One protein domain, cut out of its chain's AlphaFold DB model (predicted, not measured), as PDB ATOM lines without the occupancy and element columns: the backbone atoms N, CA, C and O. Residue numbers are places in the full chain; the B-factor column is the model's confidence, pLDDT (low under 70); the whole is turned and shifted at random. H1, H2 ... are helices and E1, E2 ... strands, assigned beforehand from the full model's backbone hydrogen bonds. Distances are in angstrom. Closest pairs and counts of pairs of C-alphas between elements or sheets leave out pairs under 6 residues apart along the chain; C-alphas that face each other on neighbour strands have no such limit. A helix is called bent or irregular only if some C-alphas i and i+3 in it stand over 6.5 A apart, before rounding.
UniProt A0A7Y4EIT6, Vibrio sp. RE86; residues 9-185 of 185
ATOM      1  N   ILE A   9      83.980 162.630 212.923       92.69
ATOM      2  CA  ILE A   9      84.887 163.041 214.000       92.69
ATOM      3  C   ILE A   9      85.976 161.997 214.270       92.69
ATOM      4  O   ILE A   9      87.118 162.356 214.533       92.69
ATOM      5  N   GLU A  10      85.647 160.714 214.153       92.06
ATOM      6  CA  GLU A  10      86.581 159.609 214.361       92.06
ATOM      7  C   GLU A  10      87.666 159.604 213.282       92.06
ATOM      8  O   GLU A  10      88.845 159.466 213.591       92.06
ATOM      9  N   LEU A  11      87.298 159.891 212.031       92.38
ATOM     10  CA  LEU A  11      88.269 160.060 210.951       92.38
ATOM     11  C   LEU A  11      89.150 161.306 211.155       92.38
ATOM     12  O   LEU A  11      90.363 161.239 210.958       92.38
ATOM     13  N   VAL A  12      88.566 162.429 211.594       94.50
ATOM     14  CA  VAL A  12      89.308 163.679 211.848       94.50
ATOM     15  C   VAL A  12      90.323 163.514 212.982       94.50
ATOM     16  O   VAL A  12      91.469 163.940 212.852       94.50
ATOM     17  N   VAL A  13      89.945 162.869 214.085       95.12
ATOM     18  CA  VAL A  13      90.869 162.635 215.205       95.12
ATOM     19  C   VAL A  13      92.034 161.738 214.779       95.12
ATOM     20  O   VAL A  13      93.176 162.020 215.139       95.12
ATOM     21  N   VAL A  14      91.786 160.714 213.958       95.44
ATOM     22  CA  VAL A  14      92.844 159.816 213.465       95.44
ATOM     23  C   VAL A  14      93.870 160.567 212.613       95.44
ATOM     24  O   VAL A  14      95.067 160.433 212.862       95.44
ATOM     25  N   ILE A  15      93.441 161.396 211.656       95.75
ATOM     26  CA  ILE A  15      94.386 162.154 210.818       95.75
ATOM     27  C   ILE A  15      95.166 163.202 211.621       95.75
ATOM     28  O   ILE A  15      96.336 163.434 211.329       95.75
ATOM     29  N   VAL A  16      94.562 163.796 212.659       96.25
ATOM     30  CA  VAL A  16      95.253 164.735 213.557       96.25
ATOM     31  C   VAL A  16      96.333 164.007 214.355       96.25
ATOM     32  O   VAL A  16      97.473 164.466 214.396       96.25
ATOM     33  N   ILE A  17      96.015 162.847 214.935       96.62
ATOM     34  CA  ILE A  17      96.993 162.044 215.679       96.62
ATOM     35  C   ILE A  17      98.135 161.606 214.752       96.62
ATOM     36  O   ILE A  17      99.298 161.855 215.071       96.62
ATOM     37  N   LEU A  18      97.826 161.035 213.580       96.19
ATOM     38  CA  LEU A  18      98.844 160.625 212.604       96.19
ATOM     39  C   LEU A  18      99.699 161.810 212.126       96.19
ATOM     40  O   LEU A  18     100.915 161.673 212.013       96.19
ATOM     41  N   GLY A  19      99.094 162.984 211.926       96.31
ATOM     42  CA  GLY A  19      99.805 164.211 211.568       96.31
ATOM     43  C   GLY A  19     100.799 164.656 212.643       96.31
ATOM     44  O   GLY A  19     101.955 164.936 212.332       96.31
ATOM     45  N   THR A  20     100.394 164.663 213.917       96.19
ATOM     46  CA  THR A  20     101.295 165.041 215.024       96.19
ATOM     47  C   THR A  20     102.453 164.058 215.204       96.19
ATOM     48  O   THR A  20     103.590 164.487 215.403       96.19
ATOM     49  N   LEU A  21     102.195 162.750 215.072       96.38
ATOM     50  CA  LEU A  21     103.236 161.723 215.153       96.38
ATOM     51  C   LEU A  21     104.246 161.847 214.008       96.38
ATOM     52  O   LEU A  21     105.447 161.724 214.245       96.38
ATOM     53  N   ALA A  22     103.783 162.139 212.789       93.75
ATOM     54  CA  ALA A  22     104.656 162.313 211.632       93.75
ATOM     55  C   ALA A  22     105.623 163.497 211.807       93.75
ATOM     56  O   ALA A  22     106.815 163.354 211.537       93.75
ATOM     57  N   VAL A  23     105.139 164.636 212.319       95.06
ATOM     58  CA  VAL A  23     105.962 165.844 212.525       95.06
ATOM     59  C   VAL A  23     107.086 165.607 213.540       95.06
ATOM     60  O   VAL A  23     108.203 166.073 213.332       95.06
ATOM     61  N   VAL A  24     106.824 164.859 214.617       93.69
ATOM     62  CA  VAL A  24     107.844 164.561 215.640       93.69
ATOM     63  C   VAL A  24     108.812 163.459 215.187       93.69
ATOM     64  O   VAL A  24     109.995 163.504 215.524       93.69
ATOM     65  N   ALA A  25     108.344 162.473 214.417       91.56
ATOM     66  CA  ALA A  25     109.162 161.336 213.991       91.56
ATOM     67  C   ALA A  25     110.091 161.648 212.804       91.56
ATOM     68  O   ALA A  25     111.212 161.137 212.766       91.56
ATOM     69  N   ALA A  26     109.661 162.494 211.861       90.38
ATOM     70  CA  ALA A  26     110.407 162.805 210.640       90.38
ATOM     71  C   ALA A  26     111.868 163.265 210.867       90.38
ATOM     72  O   ALA A  26     112.759 162.653 210.276       90.38
ATOM     73  N   PRO A  27     112.176 164.262 211.730       88.06
ATOM     74  CA  PRO A  27     113.560 164.716 211.908       88.06
ATOM     75  C   PRO A  27     114.459 163.638 212.524       88.06
ATOM     76  O   PRO A  27     115.618 163.499 212.145       88.06
ATOM     77  N   ARG A  28     113.920 162.823 213.442       88.56
ATOM     78  CA  ARG A  28     114.675 161.729 214.063       88.56
ATOM     79  C   ARG A  28     114.988 160.625 213.054       88.56
ATOM     80  O   ARG A  28     116.090 160.092 213.078       88.56
ATOM     81  N   PHE A  29     114.035 160.297 212.183       88.19
ATOM     82  CA  PHE A  29     114.227 159.286 211.147       88.19
ATOM     83  C   PHE A  29     115.340 159.678 210.166       88.19
ATOM     84  O   PHE A  29     116.189 158.849 209.859       88.19
ATOM     85  N   LEU A  30     115.384 160.943 209.734       86.56
ATOM     86  CA  LEU A  30     116.441 161.438 208.843       86.56
ATOM     87  C   LEU A  30     117.836 161.335 209.479       86.56
ATOM     88  O   LEU A  30     118.752 160.826 208.838       86.56
ATOM     89  N   ASN A  31     117.978 161.733 210.749       87.12
ATOM     90  CA  ASN A  31     119.249 161.619 211.474       87.12
ATOM     91  C   ASN A  31     119.682 160.155 211.638       87.12
ATOM     92  O   ASN A  31     120.829 159.821 211.371       87.12
ATOM     93  N   MET A  32     118.753 159.261 212.002       90.06
ATOM     94  CA  MET A  32     119.056 157.831 212.151       90.06
ATOM     95  C   MET A  32     119.542 157.195 210.845       90.06
ATOM     96  O   MET A  32     120.429 156.347 210.878       90.06
ATOM     97  N   SER A  33     118.976 157.590 209.703       90.12
ATOM     98  CA  SER A  33     119.437 157.114 208.396       90.12
ATOM     99  C   SER A  33     120.854 157.601 208.083       90.12
ATOM    100  O   SER A  33     121.673 156.816 207.610       90.12
ATOM    101  N   GLN A  34     121.172 158.865 208.382       89.50
ATOM    102  CA  GLN A  34     122.524 159.401 208.191       89.50
ATOM    103  C   GLN A  34     123.545 158.710 209.108       89.50
ATOM    104  O   GLN A  34     124.590 158.275 208.629       89.50
ATOM    105  N   ASP A  35     123.203 158.502 210.382       91.50
ATOM    106  CA  ASP A  35     124.035 157.766 211.342       91.50
ATOM    107  C   ASP A  35     124.267 156.308 210.902       91.50
ATOM    108  O   ASP A  35     125.358 155.759 211.070       91.50
ATOM    109  N   ALA A  36     123.254 155.666 210.308       93.81
ATOM    110  CA  ALA A  36     123.374 154.307 209.784       93.81
ATOM    111  C   ALA A  36     124.364 154.231 208.611       93.81
ATOM    112  O   ALA A  36     125.200 153.326 208.575       93.81
ATOM    113  N   HIS A  37     124.309 155.193 207.688       94.62
ATOM    114  CA  HIS A  37     125.264 155.307 206.584       94.62
ATOM    115  C   HIS A  37     126.688 155.575 207.082       94.62
ATOM    116  O   HIS A  37     127.624 154.905 206.650       94.62
ATOM    117  N   GLU A  38     126.852 156.482 208.044       94.00
ATOM    118  CA  GLU A  38     128.146 156.774 208.665       94.00
ATOM    119  C   GLU A  38     128.738 155.524 209.335       94.00
ATOM    120  O   GLU A  38     129.919 155.202 209.166       94.00
ATOM    121  N   SER A  39     127.914 154.761 210.058       95.25
ATOM    122  CA  SER A  39     128.324 153.495 210.668       95.25
ATOM    123  C   SER A  39     128.689 152.433 209.626       95.25
ATOM    124  O   SER A  39     129.637 151.677 209.845       95.25
ATOM    125  N   ALA A  40     127.961 152.356 208.509       95.00
ATOM    126  CA  ALA A  40     128.253 151.417 207.428       95.00
ATOM    127  C   ALA A  40     129.587 151.748 206.742       95.00
ATOM    128  O   ALA A  40     130.433 150.864 206.599       95.00
ATOM    129  N   ALA A  41     129.819 153.025 206.418       95.44
ATOM    130  CA  ALA A  41     131.090 153.508 205.880       95.44
ATOM    131  C   ALA A  41     132.258 153.174 206.820       95.44
ATOM    132  O   ALA A  41     133.278 152.632 206.400       95.44
ATOM    133  N   ASN A  42     132.091 153.436 208.122       95.31
ATOM    134  CA  ASN A  42     133.079 153.075 209.141       95.31
ATOM    135  C   ASN A  42     133.367 151.567 209.182       95.31
ATOM    136  O   ASN A  42     134.524 151.174 209.324       95.31
ATOM    137  N   GLY A  43     132.343 150.724 209.034       95.25
ATOM    138  CA  GLY A  43     132.509 149.273 208.964       95.25
ATOM    139  C   GLY A  43     133.376 148.843 207.781       95.25
ATOM    140  O   GLY A  43     134.333 148.092 207.967       95.25
ATOM    141  N   ILE A  44     133.089 149.374 206.589       95.19
ATOM    142  CA  ILE A  44     133.843 149.078 205.361       95.19
ATOM    143  C   ILE A  44     135.298 149.554 205.493       95.19
ATOM    144  O   ILE A  44     136.228 148.784 205.266       95.19
ATOM    145  N   PHE A  45     135.519 150.796 205.931       95.38
ATOM    146  CA  PHE A  45     136.868 151.357 206.063       95.38
ATOM    147  C   PHE A  45     137.693 150.663 207.157       95.38
ATOM    148  O   PHE A  45     138.908 150.518 207.027       95.38
ATOM    149  N   SER A  46     137.050 150.188 208.227       94.94
ATOM    150  CA  SER A  46     137.699 149.371 209.260       94.94
ATOM    151  C   SER A  46     138.099 147.984 208.741       94.94
ATOM    152  O   SER A  46     139.175 147.476 209.073       94.94
ATOM    153  N   ALA A  47     137.269 147.379 207.885       94.81
ATOM    154  CA  ALA A  47     137.618 146.132 207.211       94.81
ATOM    155  C   ALA A  47     138.828 146.329 206.286       94.81
ATOM    156  O   ALA A  47     139.768 145.539 206.349       94.81
ATOM    157  N   PHE A  48     138.858 147.426 205.522       94.69
ATOM    158  CA  PHE A  48     139.992 147.767 204.660       94.69
ATOM    159  C   PHE A  48     141.283 147.960 205.469       94.69
ATOM    160  O   PHE A  48     142.295 147.336 205.170       94.69
ATOM    161  N   ARG A  49     141.226 148.718 206.577       94.50
ATOM    162  CA  ARG A  49     142.333 148.852 207.551       94.50
ATOM    163  C   ARG A  49     142.878 147.510 208.014       94.50
ATOM    164  O   ARG A  49     144.086 147.301 208.030       94.50
ATOM    165  N   SER A  50     141.977 146.610 208.394       94.19
ATOM    166  CA  SER A  50     142.345 145.280 208.879       94.19
ATOM    167  C   SER A  50     143.012 144.448 207.781       94.19
ATOM    168  O   SER A  50     143.989 143.752 208.056       94.19
ATOM    169  N   GLY A  51     142.522 144.555 206.542       92.00
ATOM    170  CA  GLY A  51     143.130 143.926 205.371       92.00
ATOM    171  C   GLY A  51     144.540 144.446 205.090       92.00
ATOM    172  O   GLY A  51     145.448 143.642 204.892       92.00
ATOM    173  N   LEU A  52     144.766 145.765 205.171       91.69
ATOM    174  CA  LEU A  52     146.104 146.354 205.021       91.69
ATOM    175  C   LEU A  52     147.079 145.819 206.074       91.69
ATOM    176  O   LEU A  52     148.185 145.414 205.731       91.69
ATOM    177  N   SER A  53     146.668 145.751 207.345       91.94
ATOM    178  CA  SER A  53     147.516 145.199 208.412       91.94
ATOM    179  C   SER A  53     147.830 143.712 208.211       91.94
ATOM    180  O   SER A  53     148.926 143.261 208.546       91.94
ATOM    181  N   LEU A  54     146.887 142.934 207.668       90.75
ATOM    182  CA  LEU A  54     147.121 141.529 207.333       90.75
ATOM    183  C   LEU A  54     148.101 141.388 206.162       90.75
ATOM    184  O   LEU A  54     149.004 140.550 206.220       90.75
ATOM    185  N   PHE A  55     147.939 142.217 205.130       89.31
ATOM    186  CA  PHE A  55     148.859 142.279 204.000       89.31
ATOM    187  C   PHE A  55     150.271 142.630 204.472       89.31
ATOM    188  O   PHE A  55     151.217 141.913 204.150       89.31
ATOM    189  N   GLU A  56     150.409 143.670 205.295       88.06
ATOM    190  CA  GLU A  56     151.691 144.110 205.847       88.06
ATOM    191  C   GLU A  56     152.364 142.991 206.651       88.06
ATOM    192  O   GLU A  56     153.524 142.652 206.407       88.06
ATOM    193  N   ALA A  57     151.621 142.345 207.556       88.94
ATOM    194  CA  ALA A  57     152.127 141.221 208.337       88.94
ATOM    195  C   ALA A  57     152.587 140.063 207.439       88.94
ATOM    196  O   ALA A  57     153.663 139.501 207.648       88.94
ATOM    197  N   SER A  58     151.800 139.717 206.419       87.38
ATOM    198  CA  SER A  58     152.160 138.679 205.453       87.38
ATOM    199  C   SER A  58     153.401 139.070 204.643       87.38
ATOM    200  O   SER A  58     154.295 138.246 204.454       87.38
ATOM    201  N   CYS A  59     153.530 140.335 204.239       85.44
ATOM    202  CA  CYS A  59     154.694 140.831 203.512       85.44
ATOM    203  C   CYS A  59     155.974 140.701 204.344       85.44
ATOM    204  O   CYS A  59     156.955 140.116 203.881       85.44
ATOM    205  N   VAL A  60     155.940 141.136 205.606       84.81
ATOM    206  CA  VAL A  60     157.075 141.006 206.534       84.81
ATOM    207  C   VAL A  60     157.443 139.535 206.759       84.81
ATOM    208  O   VAL A  60     158.623 139.185 206.748       84.81
ATOM    209  N   MET A  61     156.453 138.649 206.906       84.88
ATOM    210  CA  MET A  61     156.682 137.207 207.071       84.88
ATOM    211  C   MET A  61     157.318 136.548 205.839       84.88
ATOM    212  O   MET A  61     158.058 135.576 205.985       84.88
ATOM    213  N   ASN A  62     157.066 137.085 204.644       81.00
ATOM    214  CA  ASN A  62     157.679 136.637 203.393       81.00
ATOM    215  C   ASN A  62     159.070 137.252 203.135       81.00
ATOM    216  O   ASN A  62     159.647 137.025 202.075       81.00
ATOM    217  N   GLY A  63     159.638 137.976 204.106       74.06
ATOM    218  CA  GLY A  63     160.972 138.579 204.014       74.06
ATOM    219  C   GLY A  63     160.976 140.073 203.682       74.06
ATOM    220  O   GLY A  63     162.057 140.650 203.579       74.06
ATOM    221  N   GLY A  64     159.797 140.696 203.576       71.81
ATOM    222  CA  GLY A  64     159.625 142.098 203.195       71.81
ATOM    223  C   GLY A  64     159.945 142.371 201.722       71.81
ATOM    224  O   GLY A  64     160.442 141.495 201.013       71.81
ATOM    225  N   ASP A  65     159.690 143.599 201.264       67.31
ATOM    226  CA  ASP A  65     160.242 144.052 199.984       67.31
ATOM    227  C   ASP A  65     161.732 144.374 200.165       67.31
ATOM    228  O   ASP A  65     162.130 145.174 201.017       67.31
ATOM    229  N   SER A  66     162.576 143.707 199.383       57.88
ATOM    230  CA  SER A  66     164.027 143.869 199.431       57.88
ATOM    231  C   SER A  66     164.503 144.596 198.181       57.88
ATOM    232  O   SER A  66     164.371 144.083 197.070       57.88
ATOM    233  N   VAL A  67     165.133 145.759 198.373       60.44
ATOM    234  CA  VAL A  67     165.881 146.449 197.314       60.44
ATOM    235  C   VAL A  67     167.039 145.545 196.888       60.44
ATOM    236  O   VAL A  67     167.938 145.269 197.693       60.44
ATOM    237  N   ILE A  68     167.056 145.081 195.635       57.38
ATOM    238  CA  ILE A  68     168.164 144.259 195.147       57.38
ATOM    239  C   ILE A  68     169.419 145.134 195.100       57.38
ATOM    240  O   ILE A  68     169.536 146.094 194.336       57.38
ATOM    241  N   THR A  69     170.385 144.820 195.963       46.31
ATOM    242  CA  THR A  69     171.636 145.578 196.052       46.31
ATOM    243  C   THR A  69     172.431 145.386 194.758       46.31
ATOM    244  O   THR A  69     172.948 144.302 194.499       46.31
ATOM    245  N   GLY A  70     172.529 146.443 193.943       53.59
ATOM    246  CA  GLY A  70     173.203 146.426 192.636       53.59
ATOM    247  C   GLY A  70     172.271 146.320 191.422       53.59
ATOM    248  O   GLY A  70     172.759 146.405 190.294       53.59
ATOM    249  N   GLY A  71     170.958 146.184 191.635       52.59
ATOM    250  CA  GLY A  71     169.941 146.363 190.601       52.59
ATOM    251  C   GLY A  71     169.659 147.846 190.329       52.59
ATOM    252  O   GLY A  71     170.002 148.723 191.125       52.59
ATOM    253  N   GLN A  72     169.054 148.157 189.178       52.03
ATOM    254  CA  GLN A  72     168.444 149.479 188.961       52.03
ATOM    255  C   GLN A  72     167.314 149.683 189.996       52.03
ATOM    256  O   GLN A  72     166.841 148.708 190.569       52.03
ATOM    257  N   ALA A  73     166.836 150.915 190.208       48.59
ATOM    258  CA  ALA A  73     165.731 151.266 191.129       48.59
ATOM    259  C   ALA A  73     164.349 150.638 190.783       48.59
ATOM    260  O   ALA A  73     163.306 151.167 191.140       48.59
ATOM    261  N   SER A  74     164.356 149.552 190.018       51.25
ATOM    262  CA  SER A  74     163.240 148.786 189.471       51.25
ATOM    263  C   SER A  74     163.423 147.275 189.693       51.25
ATOM    264  O   SER A  74     162.673 146.487 189.134       51.25
ATOM    265  N   ASP A  75     164.451 146.862 190.441       56.25
ATOM    266  CA  ASP A  75     164.739 145.461 190.766       56.25
ATOM    267  C   ASP A  75     164.403 145.238 192.246       56.25
ATOM    268  O   ASP A  75     165.261 145.225 193.129       56.25
ATOM    269  N   HIS A  76     163.102 145.199 192.521       59.56
ATOM    270  CA  HIS A  76     162.532 144.927 193.836       59.56
ATOM    271  C   HIS A  76     162.062 143.472 193.870       59.56
ATOM    272  O   HIS A  76     161.445 142.999 192.910       59.56
ATOM    273  N   LEU A  77     162.348 142.742 194.954       60.91
ATOM    274  CA  LEU A  77     161.724 141.436 195.171       60.91
ATOM    275  C   LEU A  77     160.299 141.663 195.670       60.91
ATOM    276  O   LEU A  77     160.027 141.686 196.867       60.91
ATOM    277  N   LEU A  78     159.397 141.823 194.713       67.62
ATOM    278  CA  LEU A  78     158.007 142.117 194.984       67.62
ATOM    279  C   LEU A  78     157.310 140.929 195.653       67.62
ATOM    280  O   LEU A  78     157.183 139.849 195.069       67.62
ATOM    281  N   VAL A  79     156.828 141.140 196.878       73.38
ATOM    282  CA  VAL A  79     155.968 140.176 197.565       73.38
ATOM    283  C   VAL A  79     154.551 140.310 197.017       73.38
ATOM    284  O   VAL A  79     153.956 141.386 197.080       73.38
ATOM    285  N   GLN A  80     154.010 139.205 196.502       74.56
ATOM    286  CA  GLN A  80     152.627 139.119 196.046       74.56
ATOM    287  C   GLN A  80     151.805 138.262 197.012       74.56
ATOM    288  O   GLN A  80     152.156 137.114 197.290       74.56
ATOM    289  N   ILE A  81     150.701 138.810 197.512       71.06
ATOM    290  CA  ILE A  81     149.776 138.153 198.439       71.06
ATOM    291  C   ILE A  81     148.378 138.277 197.846       71.06
ATOM    292  O   ILE A  81     147.907 139.378 197.585       71.06
ATOM    293  N   GLU A  82     147.739 137.135 197.587       74.94
ATOM    294  CA  GLU A  82     146.372 137.066 197.036       74.94
ATOM    295  C   GLU A  82     146.168 137.880 195.746       74.94
ATOM    296  O   GLU A  82     145.095 138.398 195.468       74.94
ATOM    297  N   GLY A  83     147.214 137.970 194.921       72.56
ATOM    298  CA  GLY A  83     147.184 138.715 193.667       72.56
ATOM    299  C   GLY A  83     147.685 140.150 193.789       72.56
ATOM    300  O   GLY A  83     148.176 140.655 192.790       72.56
ATOM    301  N   VAL A  84     147.702 140.759 194.978       79.06
ATOM    302  CA  VAL A  84     148.190 142.134 195.199       79.06
ATOM    303  C   VAL A  84     149.671 142.161 195.544       79.06
ATOM    304  O   VAL A  84     150.175 141.287 196.245       79.06
ATOM    305  N   THR A  85     150.371 143.171 195.043       77.81
ATOM    306  CA  THR A  85     151.822 143.327 195.152       77.81
ATOM    307  C   THR A  85     152.169 144.451 196.118       77.81
ATOM    308  O   THR A  85     151.505 145.491 196.134       77.81
ATOM    309  N   ALA A  86     153.214 144.246 196.921       74.62
ATOM    310  CA  ALA A  86     153.775 145.286 197.775       74.62
ATOM    311  C   ALA A  86     154.435 146.399 196.935       74.62
ATOM    312  O   ALA A  86     154.855 146.162 195.800       74.62
ATOM    313  N   ALA A  87     154.524 147.608 197.487       70.19
ATOM    314  CA  ALA A  87     155.113 148.752 196.804       70.19
ATOM    315  C   ALA A  87     156.615 148.548 196.539       70.19
ATOM    316  O   ALA A  87     157.365 148.183 197.444       70.19
ATOM    317  N   ALA A  88     157.067 148.860 195.320       62.50
ATOM    318  CA  ALA A  88     158.453 148.741 194.843       62.50
ATOM    319  C   ALA A  88     159.361 149.859 195.385       62.50
ATOM    320  O   ALA A  88     160.050 150.558 194.642       62.50
ATOM    321  N   ILE A  89     159.313 150.080 196.692       62.06
ATOM    322  CA  ILE A  89     160.096 151.087 197.420       62.06
ATOM    323  C   ILE A  89     160.643 150.524 198.741       62.06
ATOM    324  O   ILE A  89     161.164 151.270 199.568       62.06
ATOM    325  N   GLY A  90     160.565 149.208 198.945       63.75
ATOM    326  CA  GLY A  90     161.002 148.529 200.162       63.75
ATOM    327  C   GLY A  90     159.954 148.535 201.274       63.75
ATOM    328  O   GLY A  90     160.311 148.309 202.430       63.75
ATOM    329  N   THR A  91     158.689 148.845 200.970       73.94
ATOM    330  CA  THR A  91     157.614 148.910 201.971       73.94
ATOM    331  C   THR A  91     156.664 147.724 201.839       73.94
ATOM    332  O   THR A  91     156.573 147.076 200.800       73.94
ATOM    333  N   CYS A  92     155.950 147.418 202.921       84.19
ATOM    334  CA  CYS A  92     154.975 146.328 202.968       84.19
ATOM    335  C   CYS A  92     153.534 146.824 202.804       84.19
ATOM    336  O   CYS A  92     152.611 146.310 203.434       84.19
ATOM    337  N   TYR A  93     153.349 147.821 201.944       88.00
ATOM    338  CA  TYR A  93     152.048 148.398 201.631       88.00
ATOM    339  C   TYR A  93     151.609 147.969 200.230       88.00
ATOM    340  O   TYR A  93     152.445 147.948 199.327       88.00
ATOM    341  N   PRO A  94     150.340 147.586 200.023       88.69
ATOM    342  CA  PRO A  94     149.863 147.189 198.703       88.69
ATOM    343  C   PRO A  94     149.878 148.373 197.724       88.69
ATOM    344  O   PRO A  94     149.450 149.469 198.093       88.69
ATOM    345  N   ALA A  95     150.351 148.145 196.493       83.62
ATOM    346  CA  ALA A  95     150.533 149.195 195.482       83.62
ATOM    347  C   ALA A  95     149.946 148.876 194.094       83.62
ATOM    348  O   ALA A  95     149.374 149.763 193.470       83.62
ATOM    349  N   SER A  96     150.065 147.649 193.589       77.25
ATOM    350  CA  SER A  96     149.488 147.262 192.288       77.25
ATOM    351  C   SER A  96     149.423 145.742 192.135       77.25
ATOM    352  O   SER A  96     149.956 144.989 192.953       77.25
ATOM    353  N   SER A  97     148.772 145.243 191.086       61.00
ATOM    354  CA  SER A  97     148.882 143.852 190.640       61.00
ATOM    355  C   SER A  97     148.948 143.744 189.115       61.00
ATOM    356  O   SER A  97     148.127 144.280 188.383       61.00
ATOM    357  N   GLY A  98     149.914 142.990 188.595       52.84
ATOM    358  CA  GLY A  98     149.940 142.623 187.172       52.84
ATOM    359  C   GLY A  98     150.931 143.390 186.292       52.84
ATOM    360  O   GLY A  98     151.275 142.875 185.227       52.84
ATOM    361  N   THR A  99     151.492 144.513 186.747       52.16
ATOM    362  CA  THR A  99     152.773 145.050 186.255       52.16
ATOM    363  C   THR A  99     153.789 145.040 187.405       52.16
ATOM    364  O   THR A  99     153.465 145.478 188.504       52.16
ATOM    365  N   PRO A 100     155.023 144.528 187.227       56.75
ATOM    366  CA  PRO A 100     156.047 144.517 188.282       56.75
ATOM    367  C   PRO A 100     156.627 145.908 188.597       56.75
ATOM    368  O   PRO A 100     157.808 146.021 188.913       56.75
ATOM    369  N   ASP A 101     155.857 146.981 188.432       63.19
ATOM    370  CA  ASP A 101     156.317 148.327 188.774       63.19
ATOM    371  C   ASP A 101     156.187 148.625 190.271       63.19
ATOM    372  O   ASP A 101     156.882 149.524 190.741       63.19
ATOM    373  N   GLY A 102     155.334 147.878 190.993       68.12
ATOM    374  CA  GLY A 102     155.002 148.070 192.407       68.12
ATOM    375  C   GLY A 102     154.623 149.514 192.732       68.12
ATOM    376  O   GLY A 102     155.017 150.041 193.772       68.12
ATOM    377  N   ARG A 103     153.912 150.181 191.820       78.69
ATOM    378  CA  ARG A 103     153.486 151.575 191.961       78.69
ATOM    379  C   ARG A 103     151.992 151.678 191.733       78.69
ATOM    380  O   ARG A 103     151.498 151.162 190.745       78.69
ATOM    381  N   THR A 104     151.306 152.439 192.579       86.88
ATOM    382  CA  THR A 104     149.948 152.900 192.281       86.88
ATOM    383  C   THR A 104     150.035 154.137 191.394       86.88
ATOM    384  O   THR A 104     150.384 155.229 191.853       86.88
ATOM    385  N   SER A 105     149.778 153.955 190.105       85.75
ATOM    386  CA  SER A 105     149.949 154.980 189.073       85.75
ATOM    387  C   SER A 105     148.678 155.280 188.284       85.75
ATOM    388  O   SER A 105     148.612 156.311 187.606       85.75
ATOM    389  N   ASP A 106     147.667 154.418 188.386       88.75
ATOM    390  CA  ASP A 106     146.373 154.628 187.757       88.75
ATOM    391  C   ASP A 106     145.191 154.032 188.553       88.75
ATOM    392  O   ASP A 106     145.310 153.528 189.671       88.75
ATOM    393  N   PHE A 107     143.998 154.136 187.963       91.25
ATOM    394  CA  PHE A 107     142.760 153.599 188.526       91.25
ATOM    395  C   PHE A 107     142.764 152.070 188.667       91.25
ATOM    396  O   PHE A 107     142.164 151.556 189.611       91.25
ATOM    397  N   ALA A 108     143.390 151.346 187.736       89.94
ATOM    398  CA  ALA A 108     143.425 149.891 187.781       89.94
ATOM    399  C   ALA A 108     144.215 149.413 189.004       89.94
ATOM    400  O   ALA A 108     143.759 148.496 189.683       89.94
ATOM    401  N   ASP A 109     145.308 150.093 189.348       88.94
ATOM    402  CA  ASP A 109     146.082 149.794 190.557       88.94
ATOM    403  C   ASP A 109     145.235 149.958 191.831       88.94
ATOM    404  O   ASP A 109     145.186 149.065 192.679       88.94
ATOM    405  N   CYS A 110     144.487 151.060 191.944       91.94
ATOM    406  CA  CYS A 110     143.590 151.290 193.081       91.94
ATOM    407  C   CYS A 110     142.462 150.261 193.177       91.94
ATOM    408  O   CYS A 110     142.096 149.841 194.278       91.94
ATOM    409  N   LEU A 111     141.915 149.841 192.034       91.62
ATOM    410  CA  LEU A 111     140.896 148.797 191.979       91.62
ATOM    411  C   LEU A 111     141.446 147.460 192.481       91.62
ATOM    412  O   LEU A 111     140.793 146.761 193.245       91.62
ATOM    413  N   GLN A 112     142.672 147.129 192.101       89.06
ATOM    414  CA  GLN A 112     143.314 145.886 192.506       89.06
ATOM    415  C   GLN A 112     143.680 145.878 193.988       89.06
ATOM    416  O   GLN A 112     143.478 144.868 194.659       89.06
ATOM    417  N   ILE A 113     144.173 147.003 194.520       90.62
ATOM    418  CA  ILE A 113     144.368 147.165 195.966       90.62
ATOM    419  C   ILE A 113     143.038 146.933 196.686       90.62
ATOM    420  O   ILE A 113     142.988 146.172 197.647       90.62
ATOM    421  N   TRP A 114     141.954 147.552 196.215       92.62
ATOM    422  CA  TRP A 114     140.626 147.370 196.796       92.62
ATOM    423  C   TRP A 114     140.195 145.899 196.821       92.62
ATOM    424  O   TRP A 114     139.797 145.392 197.870       92.62
ATOM    425  N   GLU A 115     140.322 145.209 195.687       89.56
ATOM    426  CA  GLU A 115     139.909 143.814 195.521       89.56
ATOM    427  C   GLU A 115     140.762 142.829 196.326       89.56
ATOM    428  O   GLU A 115     140.217 141.889 196.902       89.56
ATOM    429  N   GLY A 116     142.080 143.021 196.403       87.38
ATOM    430  CA  GLY A 116     142.936 142.080 197.130       87.38
ATOM    431  C   GLY A 116     143.104 142.377 198.617       87.38
ATOM    432  O   GLY A 116     143.516 141.498 199.364       87.38
ATOM    433  N   VAL A 117     142.763 143.583 199.080       89.75
ATOM    434  CA  VAL A 117     142.739 143.899 200.519       89.75
ATOM    435  C   VAL A 117     141.427 143.448 201.169       89.75
ATOM    436  O   VAL A 117     141.413 143.074 202.343       89.75
ATOM    437  N   LEU A 118     140.312 143.470 200.430       90.25
ATOM    438  CA  LEU A 118     138.993 143.101 200.944       90.25
ATOM    439  C   LEU A 118     138.526 141.752 200.398       90.25
ATOM    440  O   LEU A 118     138.041 141.657 199.278       90.25
ATOM    441  N   SER A 119     138.494 140.726 201.251       82.69
ATOM    442  CA  SER A 119     137.935 139.415 200.873       82.69
ATOM    443  C   SER A 119     136.419 139.435 200.604       82.69
ATOM    444  O   SER A 119     135.885 138.508 200.000       82.69
ATOM    445  N   ASN A 120     135.705 140.453 201.093       87.44
ATOM    446  CA  ASN A 120     134.282 140.671 200.831       87.44
ATOM    447  C   ASN A 120     134.015 142.174 200.699       87.44
ATOM    448  O   ASN A 120     133.770 142.860 201.695       87.44
ATOM    449  N   SER A 121     134.101 142.683 199.475       89.25
ATOM    450  CA  SER A 121     133.846 144.086 199.167       89.25
ATOM    451  C   SER A 121     132.352 144.347 198.899       89.25
ATOM    452  O   SER A 121     131.675 143.492 198.321       89.25
ATOM    453  N   PRO A 122     131.821 145.530 199.262       94.75
ATOM    454  CA  PRO A 122     130.506 145.991 198.802       94.75
ATOM    455  C   PRO A 122     130.520 146.265 197.284       94.75
ATOM    456  O   PRO A 122     131.549 146.059 196.650       94.75
ATOM    457  N   SER A 123     129.421 146.715 196.668       96.19
ATOM    458  CA  SER A 123     129.425 147.021 195.225       96.19
ATOM    459  C   SER A 123     130.313 148.235 194.901       96.19
ATOM    460  O   SER A 123     130.294 149.234 195.622       96.19
ATOM    461  N   TYR A 124     131.087 148.154 193.811       96.81
ATOM    462  CA  TYR A 124     132.063 149.175 193.410       96.81
ATOM    463  C   TYR A 124     132.135 149.380 191.891       96.81
ATOM    464  O   TYR A 124     131.727 148.513 191.115       96.81
ATOM    465  N   ASN A 125     132.665 150.527 191.458       96.81
ATOM    466  CA  ASN A 125     132.896 150.824 190.043       96.81
ATOM    467  C   ASN A 125     134.114 150.066 189.494       96.81
ATOM    468  O   ASN A 125     135.180 150.045 190.094       96.81
ATOM    469  N   THR A 126     133.989 149.534 188.280       95.25
ATOM    470  CA  THR A 126     135.077 148.838 187.562       95.25
ATOM    471  C   THR A 126     135.665 149.679 186.429       95.25
ATOM    472  O   THR A 126     136.368 149.188 185.549       95.25
ATOM    473  N   SER A 127     135.309 150.956 186.370       94.81
ATOM    474  CA  SER A 127     135.812 151.915 185.391       94.81
ATOM    475  C   SER A 127     135.969 153.264 186.069       94.81
ATOM    476  O   SER A 127     135.175 153.614 186.944       94.81
ATOM    477  N   SER A 128     136.998 154.011 185.672       93.50
ATOM    478  CA  SER A 128     137.281 155.324 186.242       93.50
ATOM    479  C   SER A 128     136.111 156.278 186.005       93.50
ATOM    480  O   SER A 128     135.605 156.373 184.883       93.50
ATOM    481  N   ILE A 129     135.730 157.023 187.036       93.25
ATOM    482  CA  ILE A 129     134.689 158.049 186.976       93.25
ATOM    483  C   ILE A 129     135.333 159.394 187.309       93.25
ATOM    484  O   ILE A 129     136.164 159.487 188.210       93.25
ATOM    485  N   THR A 130     134.940 160.456 186.604       94.31
ATOM    486  CA  THR A 130     135.333 161.820 186.979       94.31
ATOM    487  C   THR A 130     134.665 162.195 188.299       94.31
ATOM    488  O   THR A 130     133.437 162.250 188.372       94.31
ATOM    489  N   ILE A 131     135.452 162.498 189.327       93.38
ATOM    490  CA  ILE A 131     134.927 162.816 190.656       93.38
ATOM    491  C   ILE A 131     134.262 164.195 190.650       93.38
ATOM    492  O   ILE A 131     134.896 165.226 190.435       93.38
ATOM    493  N   SER A 132     132.944 164.194 190.834       95.75
ATOM    494  CA  SER A 132     132.093 165.377 190.954       95.75
ATOM    495  C   SER A 132     130.824 165.004 191.714       95.75
ATOM    496  O   SER A 132     130.451 163.830 191.733       95.75
ATOM    497  N   ASP A 133     130.131 165.990 192.296       95.62
ATOM    498  CA  ASP A 133     128.870 165.750 193.012       95.62
ATOM    499  C   ASP A 133     127.869 164.946 192.174       95.62
ATOM    500  O   ASP A 133     127.333 163.943 192.639       95.62
ATOM    501  N   ALA A 134     127.654 165.356 190.921       95.81
ATOM    502  CA  ALA A 134     126.687 164.720 190.033       95.81
ATOM    503  C   ALA A 134     127.038 163.249 189.764       95.81
ATOM    504  O   ALA A 134     126.184 162.379 189.916       95.81
ATOM    505  N   ASN A 135     128.301 162.967 189.436       96.69
ATOM    506  CA  ASN A 135     128.726 161.613 189.084       96.69
ATOM    507  C   ASN A 135     128.746 160.674 190.295       96.69
ATOM    508  O   ASN A 135     128.441 159.497 190.146       96.69
ATOM    509  N   LEU A 136     129.086 161.168 191.493       96.06
ATOM    510  CA  LEU A 136     129.040 160.354 192.713       96.06
ATOM    511  C   LEU A 136     127.597 160.027 193.118       96.06
ATOM    512  O   LEU A 136     127.321 158.910 193.550       96.06
ATOM    513  N   ILE A 137     126.667 160.972 192.943       96.00
ATOM    514  CA  ILE A 137     125.235 160.733 193.179       96.00
ATOM    515  C   ILE A 137     124.674 159.728 192.164       96.00
ATOM    516  O   ILE A 137     123.898 158.859 192.548       96.00
ATOM    517  N   GLU A 138     125.075 159.817 190.894       96.44
ATOM    518  CA  GLU A 138     124.691 158.849 189.859       96.44
ATOM    519  C   GLU A 138     125.280 157.457 190.144       96.44
ATOM    520  O   GLU A 138     124.573 156.452 190.103       96.44
ATOM    521  N   ALA A 139     126.557 157.387 190.525       96.31
ATOM    522  CA  ALA A 139     127.217 156.134 190.880       96.31
ATOM    523  C   ALA A 139     126.529 155.421 192.058       96.31
ATOM    524  O   ALA A 139     126.423 154.193 192.053       96.31
ATOM    525  N   ALA A 140     125.992 156.179 193.018       96.00
ATOM    526  CA  ALA A 140     125.254 155.665 194.173       96.00
ATOM    527  C   ALA A 140     123.949 154.917 193.832       96.00
ATOM    528  O   ALA A 140     123.279 154.377 194.718       96.00
ATOM    529  N   GLU A 141     123.522 154.913 192.567       95.12
ATOM    530  CA  GLU A 141     122.403 154.084 192.118       95.12
ATOM    531  C   GLU A 141     122.792 152.617 191.927       95.12
ATOM    532  O   GLU A 141     121.932 151.744 192.041       95.12
ATOM    533  N   SER A 142     124.070 152.351 191.649       95.69
ATOM    534  CA  SER A 142     124.582 151.014 191.318       95.69
ATOM    535  C   SER A 142     125.658 150.521 192.281       95.69
ATOM    536  O   SER A 142     125.847 149.311 192.422       95.69
ATOM    537  N   PHE A 143     126.362 151.441 192.935       96.88
ATOM    538  CA  PHE A 143     127.534 151.149 193.746       96.88
ATOM    539  C   PHE A 143     127.377 151.690 195.162       96.88
ATOM    540  O   PHE A 143     126.776 152.742 195.376       96.88
ATOM    541  N   ASP A 144     127.957 150.979 196.122       96.44
ATOM    542  CA  ASP A 144     128.068 151.424 197.505       96.44
ATOM    543  C   ASP A 144     129.347 152.239 197.721       96.44
ATOM    544  O   ASP A 144     129.366 153.170 198.531       96.44
ATOM    545  N   VAL A 145     130.412 151.887 196.993       97.12
ATOM    546  CA  VAL A 145     131.719 152.544 197.038       97.12
ATOM    547  C   VAL A 145     132.162 152.940 195.632       97.12
ATOM    548  O   VAL A 145     132.012 152.177 194.685       97.12
ATOM    549  N   VAL A 146     132.751 154.125 195.491       97.44
ATOM    550  CA  VAL A 146     133.485 154.523 194.287       97.44
ATOM    551  C   VAL A 146     134.974 154.545 194.599       97.44
ATOM    552  O   VAL A 146     135.425 155.306 195.451       97.44
ATOM    553  N   VAL A 147     135.727 153.710 193.893       96.31
ATOM    554  CA  VAL A 147     137.184 153.710 193.832       96.31
ATOM    555  C   VAL A 147     137.628 154.778 192.837       96.31
ATOM    556  O   VAL A 147     137.145 154.834 191.699       96.31
ATOM    557  N   ALA A 148     138.569 155.612 193.251       94.94
ATOM    558  CA  ALA A 148     139.173 156.640 192.427       94.94
ATOM    559  C   ALA A 148     140.688 156.669 192.632       94.94
ATOM    560  O   ALA A 148     141.194 156.357 193.706       94.94
ATOM    561  N   TYR A 149     141.397 157.075 191.585       91.75
ATOM    562  CA  TYR A 149     142.812 157.407 191.669       91.75
ATOM    563  C   TYR A 149     142.945 158.916 191.886       91.75
ATOM    564  O   TYR A 149     142.334 159.706 191.155       91.75
ATOM    565  N   GLY A 150     143.691 159.295 192.922       79.44
ATOM    566  CA  GLY A 150     143.942 160.681 193.295       79.44
ATOM    567  C   GLY A 150     144.820 161.411 192.276       79.44
ATOM    568  O   GLY A 150     145.301 160.852 191.294       79.44
ATOM    569  N   SER A 151     145.050 162.706 192.499       69.94
ATOM    570  CA  SER A 151     145.901 163.515 191.604       69.94
ATOM    571  C   SER A 151     147.411 163.362 191.867       69.94
ATOM    572  O   SER A 151     148.218 163.954 191.145       69.94
ATOM    573  N   GLY A 152     147.795 162.565 192.872       69.94
ATOM    574  CA  GLY A 152     149.176 162.232 193.220       69.94
ATOM    575  C   GLY A 152     149.508 160.758 192.976       69.94
ATOM    576  O   GLY A 152     148.630 159.900 193.018       69.94
ATOM    577  N   TRP A 153     150.794 160.473 192.754       74.88
ATOM    578  CA  TRP A 153     151.318 159.104 192.748       74.88
ATOM    579  C   TRP A 153     150.995 158.424 194.077       74.88
ATOM    580  O   TRP A 153     151.065 159.070 195.122       74.88
ATOM    581  N   GLY A 154     150.633 157.146 194.044       83.31
ATOM    582  CA  GLY A 154     150.380 156.399 195.273       83.31
ATOM    583  C   GLY A 154     148.991 156.583 195.886       83.31
ATOM    584  O   GLY A 154     148.684 155.895 196.852       83.31
ATOM    585  N   GLN A 155     148.157 157.501 195.376       90.31
ATOM    586  CA  GLN A 155     146.927 157.904 196.066       90.31
ATOM    587  C   GLN A 155     145.675 157.214 195.522       90.31
ATOM    588  O   GLN A 155     145.289 157.419 194.370       90.31
ATOM    589  N   CYS A 156     144.994 156.465 196.387       93.81
ATOM    590  CA  CYS A 156     143.676 155.893 196.128       93.81
ATOM    591  C   CYS A 156     142.631 156.497 197.060       93.81
ATOM    592  O   CYS A 156     142.797 156.487 198.279       93.81
ATOM    593  N   ASP A 157     141.520 156.942 196.485       95.00
ATOM    594  CA  ASP A 157     140.387 157.482 197.224       95.00
ATOM    595  C   ASP A 157     139.192 156.533 197.103       95.00
ATOM    596  O   ASP A 157     138.780 156.161 196.002       95.00
ATOM    597  N   PHE A 158     138.602 156.162 198.237       95.75
ATOM    598  CA  PHE A 158     137.429 155.293 198.306       95.75
ATOM    599  C   PHE A 158     136.244 156.066 198.888       95.75
ATOM    600  O   PHE A 158     136.164 156.292 200.097       95.75
ATOM    601  N   TYR A 159     135.316 156.479 198.028       96.50
ATOM    602  CA  TYR A 159     134.131 157.256 198.396       96.50
ATOM    603  C   TYR A 159     132.975 156.324 198.756       96.50
ATOM    604  O   TYR A 159     132.552 155.525 197.925       96.50
ATOM    605  N   TYR A 160     132.408 156.442 199.955       96.94
ATOM    606  CA  TYR A 160     131.188 155.721 200.333       96.94
ATOM    607  C   TYR A 160     129.949 156.433 199.777       96.94
ATOM    608  O   TYR A 160     129.371 157.308 200.418       96.94
ATOM    609  N   VAL A 161     129.520 156.068 198.573       97.00
ATOM    610  CA  VAL A 161     128.478 156.802 197.841       97.00
ATOM    611  C   VAL A 161     127.051 156.359 198.166       97.00
ATOM    612  O   VAL A 161     126.120 157.094 197.852       97.00
ATOM    613  N   ALA A 162     126.840 155.227 198.851       95.12
ATOM    614  CA  ALA A 162     125.495 154.707 199.152       95.12
ATOM    615  C   ALA A 162     124.585 155.694 199.920       95.12
ATOM    616  O   ALA A 162     123.361 155.564 199.888       95.12
ATOM    617  N   SER A 163     125.164 156.694 200.601       92.12
ATOM    618  CA  SER A 163     124.428 157.774 201.276       92.12
ATOM    619  C   SER A 163     123.802 158.797 200.315       92.12
ATOM    620  O   SER A 163     122.968 159.601 200.738       92.12
ATOM    621  N   ARG A 164     124.196 158.782 199.032       92.19
ATOM    622  CA  ARG A 164     123.806 159.734 197.975       92.19
ATOM    623  C   ARG A 164     124.119 161.196 198.310       92.19
ATOM    624  O   ARG A 164     123.389 162.098 197.904       92.19
ATOM    625  N   GLN A 165     125.201 161.438 199.048       91.88
ATOM    626  CA  GLN A 165     125.600 162.777 199.504       91.88
ATOM    627  C   GLN A 165     126.587 163.496 198.567       91.88
ATOM    628  O   GLN A 165     127.012 164.614 198.870       91.88
ATOM    629  N   GLY A 166     126.936 162.890 197.425       91.94
ATOM    630  CA  GLY A 166     127.894 163.465 196.480       91.94
ATOM    631  C   GLY A 166     129.281 163.569 197.111       91.94
ATOM    632  O   GLY A 166     129.751 162.602 197.708       91.94
ATOM    633  N   LEU A 167     129.911 164.738 197.026       92.69
ATOM    634  CA  LEU A 167     131.220 165.019 197.623       92.69
ATOM    635  C   LEU A 167     131.197 165.132 199.154       92.69
ATOM    636  O   LEU A 167     132.256 165.083 199.759       92.69
ATOM    637  N   ASN A 168     130.021 165.241 199.784       92.56
ATOM    638  CA  ASN A 168     129.903 165.176 201.252       92.56
ATOM    639  C   ASN A 168     129.836 163.728 201.768       92.56
ATOM    640  O   ASN A 168     129.507 163.486 202.925       92.56
ATOM    641  N   SER A 169     130.034 162.754 200.881       91.69
ATOM    642  CA  SER A 169     130.115 161.352 201.262       91.69
ATOM    643  C   SER A 169     131.436 161.086 201.984       91.69
ATOM    644  O   SER A 169     132.465 161.594 201.536       91.69
ATOM    645  N   PRO A 170     131.459 160.229 203.018       95.38
ATOM    646  CA  PRO A 170     132.708 159.828 203.647       95.38
ATOM    647  C   PRO A 170     133.694 159.242 202.637       95.38
ATOM    648  O   PRO A 170     133.327 158.367 201.847       95.38
ATOM    649  N   VAL A 171     134.948 159.677 202.705       94.88
ATOM    650  CA  VAL A 171     136.028 159.192 201.841       94.88
ATOM    651  C   VAL A 171     137.177 158.642 202.677       94.88
ATOM    652  O   VAL A 171     137.505 159.154 203.751       94.88
ATOM    653  N   LEU A 172     137.771 157.560 202.189       95.62
ATOM    654  CA  LEU A 172     138.990 156.978 202.727       95.62
ATOM    655  C   LEU A 172     140.121 157.196 201.722       95.62
ATOM    656  O   LEU A 172     140.050 156.676 200.613       95.62
ATOM    657  N   ASN A 173     141.145 157.943 202.114       94.69
ATOM    658  CA  ASN A 173     142.338 158.198 201.317       94.69
ATOM    659  C   ASN A 173     143.443 157.243 201.765       94.69
ATOM    660  O   ASN A 173     143.788 157.200 202.949       94.69
ATOM    661  N   TYR A 174     143.988 156.490 200.822       93.75
ATOM    662  CA  TYR A 174     145.089 155.564 201.024       93.75
ATOM    663  C   TYR A 174     146.295 156.001 200.197       93.75
ATOM    664  O   TYR A 174     146.161 156.279 199.007       93.75
ATOM    665  N   ASP A 175     147.460 156.039 200.833       91.19
ATOM    666  CA  ASP A 175     148.744 156.322 200.205       91.19
ATOM    667  C   ASP A 175     149.603 155.051 200.221       91.19
ATOM    668  O   ASP A 175     150.046 154.593 201.277       91.19
ATOM    669  N   SER A 176     149.839 154.467 199.046       87.62
ATOM    670  CA  SER A 176     150.618 153.236 198.903       87.62
ATOM    671  C   SER A 176     152.113 153.418 199.171       87.62
ATOM    672  O   SER A 176     152.818 152.433 199.381       87.62
ATOM    673  N   GLU A 177     152.639 154.647 199.122       82.38
ATOM    674  CA  GLU A 177     154.073 154.891 199.302       82.38
ATOM    675  C   GLU A 177     154.475 154.799 200.778       82.38
ATOM    676  O   GLU A 177     155.544 154.300 201.131       82.38
ATOM    677  N   ASN A 178     153.610 155.272 201.668       85.31
ATOM    678  CA  ASN A 178     153.899 155.344 203.101       85.31
ATOM    679  C   ASN A 178     152.882 154.593 203.975       85.31
ATOM    680  O   ASN A 178     153.079 154.524 205.190       85.31
ATOM    681  N   GLY A 179     151.839 154.012 203.374       86.75
ATOM    682  CA  GLY A 179     150.793 153.255 204.058       86.75
ATOM    683  C   GLY A 179     149.807 154.125 204.833       86.75
ATOM    684  O   GLY A 179     149.042 153.609 205.652       86.75
ATOM    685  N   THR A 180     149.833 155.443 204.625       90.75
ATOM    686  CA  THR A 180     148.945 156.371 205.323       90.75
ATOM    687  C   THR A 180     147.508 156.107 204.909       90.75
ATOM    688  O   THR A 180     147.201 155.905 203.734       90.75
ATOM    689  N   LEU A 181     146.618 156.108 205.900       92.94
ATOM    690  CA  LEU A 181     145.203 155.883 205.680       92.94
ATOM    691  C   LEU A 181     144.353 156.869 206.480       92.94
ATOM    692  O   LEU A 181     144.093 156.692 207.677       92.94
ATOM    693  N   GLU A 182     143.870 157.887 205.783       92.94
ATOM    694  CA  GLU A 182     143.124 159.002 206.352       92.94
ATOM    695  C   GLU A 182     141.656 158.939 205.941       92.94
ATOM    696  O   GLU A 182     141.314 158.575 204.823       92.94
ATOM    697  N   ARG A 183     140.766 159.273 206.876       89.81
ATOM    698  CA  ARG A 183     139.339 159.433 206.589       89.81
ATOM    699  C   ARG A 183     139.042 160.922 206.512       89.81
ATOM    700  O   ARG A 183     139.391 161.642 207.449       89.81
ATOM    701  N   GLN A 184     138.341 161.341 205.469       85.88
ATOM    702  CA  GLN A 184     137.761 162.677 205.375       85.88
ATOM    703  C   GLN A 184     136.232 162.562 205.337       85.88
ATOM    704  O   GLN A 184     135.679 161.582 204.831       85.88
ATOM    705  N   ASN A 185     135.572 163.543 205.951       72.31
ATOM    706  CA  ASN A 185     134.117 163.667 206.029       72.31
ATOM    707  C   ASN A 185     133.667 164.898 205.248       72.31
ATOM    708  O   ASN A 185     134.416 165.903 205.289       72.31
TER     709      ASN A 185
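Overview. This is residues 9 to 185 of the 185 residues of a protein of Vibrio sp. RE86 (UniProt A0A7Y4EIT6). One very long helix, H1, reaches out from a small head as an arm, and residues 9 to 32 stick out free. In the head, the rest of H1 and the shorter H2 cover one face of a four-stranded sheet, a small strand hairpin E1-E2 packs on H2, and H3 only grazes the sheet. The printed part has 177 residues, with three named helices and six named strands in the order H1 E1 E2 H2 H3 E3 E4 E5 E6, of mixed class. The large sheet runs E3 - E4 - E5 - E6, antiparallel. The whole is loose, with a radius of gyration of the C-alphas of 21.6 A, and a rod spanning 92 by 31 by 21 A, the free arm making much of its length.

Along the chain. H1, residues 9 to 61, begins with C-alpha 9 at (84.887, 163.041, 214.000). By its hydrogen bonds it was assigned as one helix, but it is bent: C-alphas 24 and 27 are 6.8 A apart. Its arms are H1a, residues 9 to 24, 23.1 A long, and H1b, residues 27 to 61, 51.4 A long, ending with C-alpha 61 at (156.682, 137.207, 207.071). E1 is residues 84 to 86, E2 94 to 96, H2 107 to 117 with 15.4 A, and H3 133 to 139. E3 is residues 145 to 149, E4 155 to 160 with 16.5 A, E5 171 to 175, and E6 181 to 184, where C-alpha 184 is at (137.761, 162.677, 205.375).

Arrangement. H1a and H1b stand at a steep tilt of 38 degrees, only just past shallow. E3 to E6 form a meander, each strand the antiparallel neighbour of the one before. Within hydrogen-bond range are N 146 and O 159 across the neighbours E3 and E4, 2.8 A apart, N 158 and O 172 across the neighbours E4 and E5, 2.8 A apart, and N 173 and O 182 across the neighbours E5 and E6, 2.8 A apart. H1b is on this sheet at a height of 9.2 A, over E5 and only just not over E4, on which 2 of its C-alphas fall; it runs along the strands, at 8 degrees to E5 on the local plane. H2 is on the same face, over E3 and E4, slantwise to the strands. H1b touches H2 with residues 48 to 55 alone, about perpendicular at 83 degrees; the closest C-alphas, of Gly 51 and Val 117, are 4.9 A apart. In the hairpin E1 and E2, N 85 and O 96 are 2.8 A apart, within hydrogen-bond range; the closest C-alphas of E2 and H2, those of Ser 96 and Asp 109, are 4.6 A apart. In H1a, H1b, H2 and H3 every O i to N i+4 pair is within hydrogen-bond range.

Size, cuts and confidence. The C-alphas of Ile 9 and Gly 70, the two farthest apart, are 92.4 A apart. The printed part has no cut. The links H1 to E1 and H2 to H3 are long. Mean pLDDT of the printed part is 85.8; it is under 70 at residues 65 to 78, 88 to 90, 97 to 102 and 151 to 152.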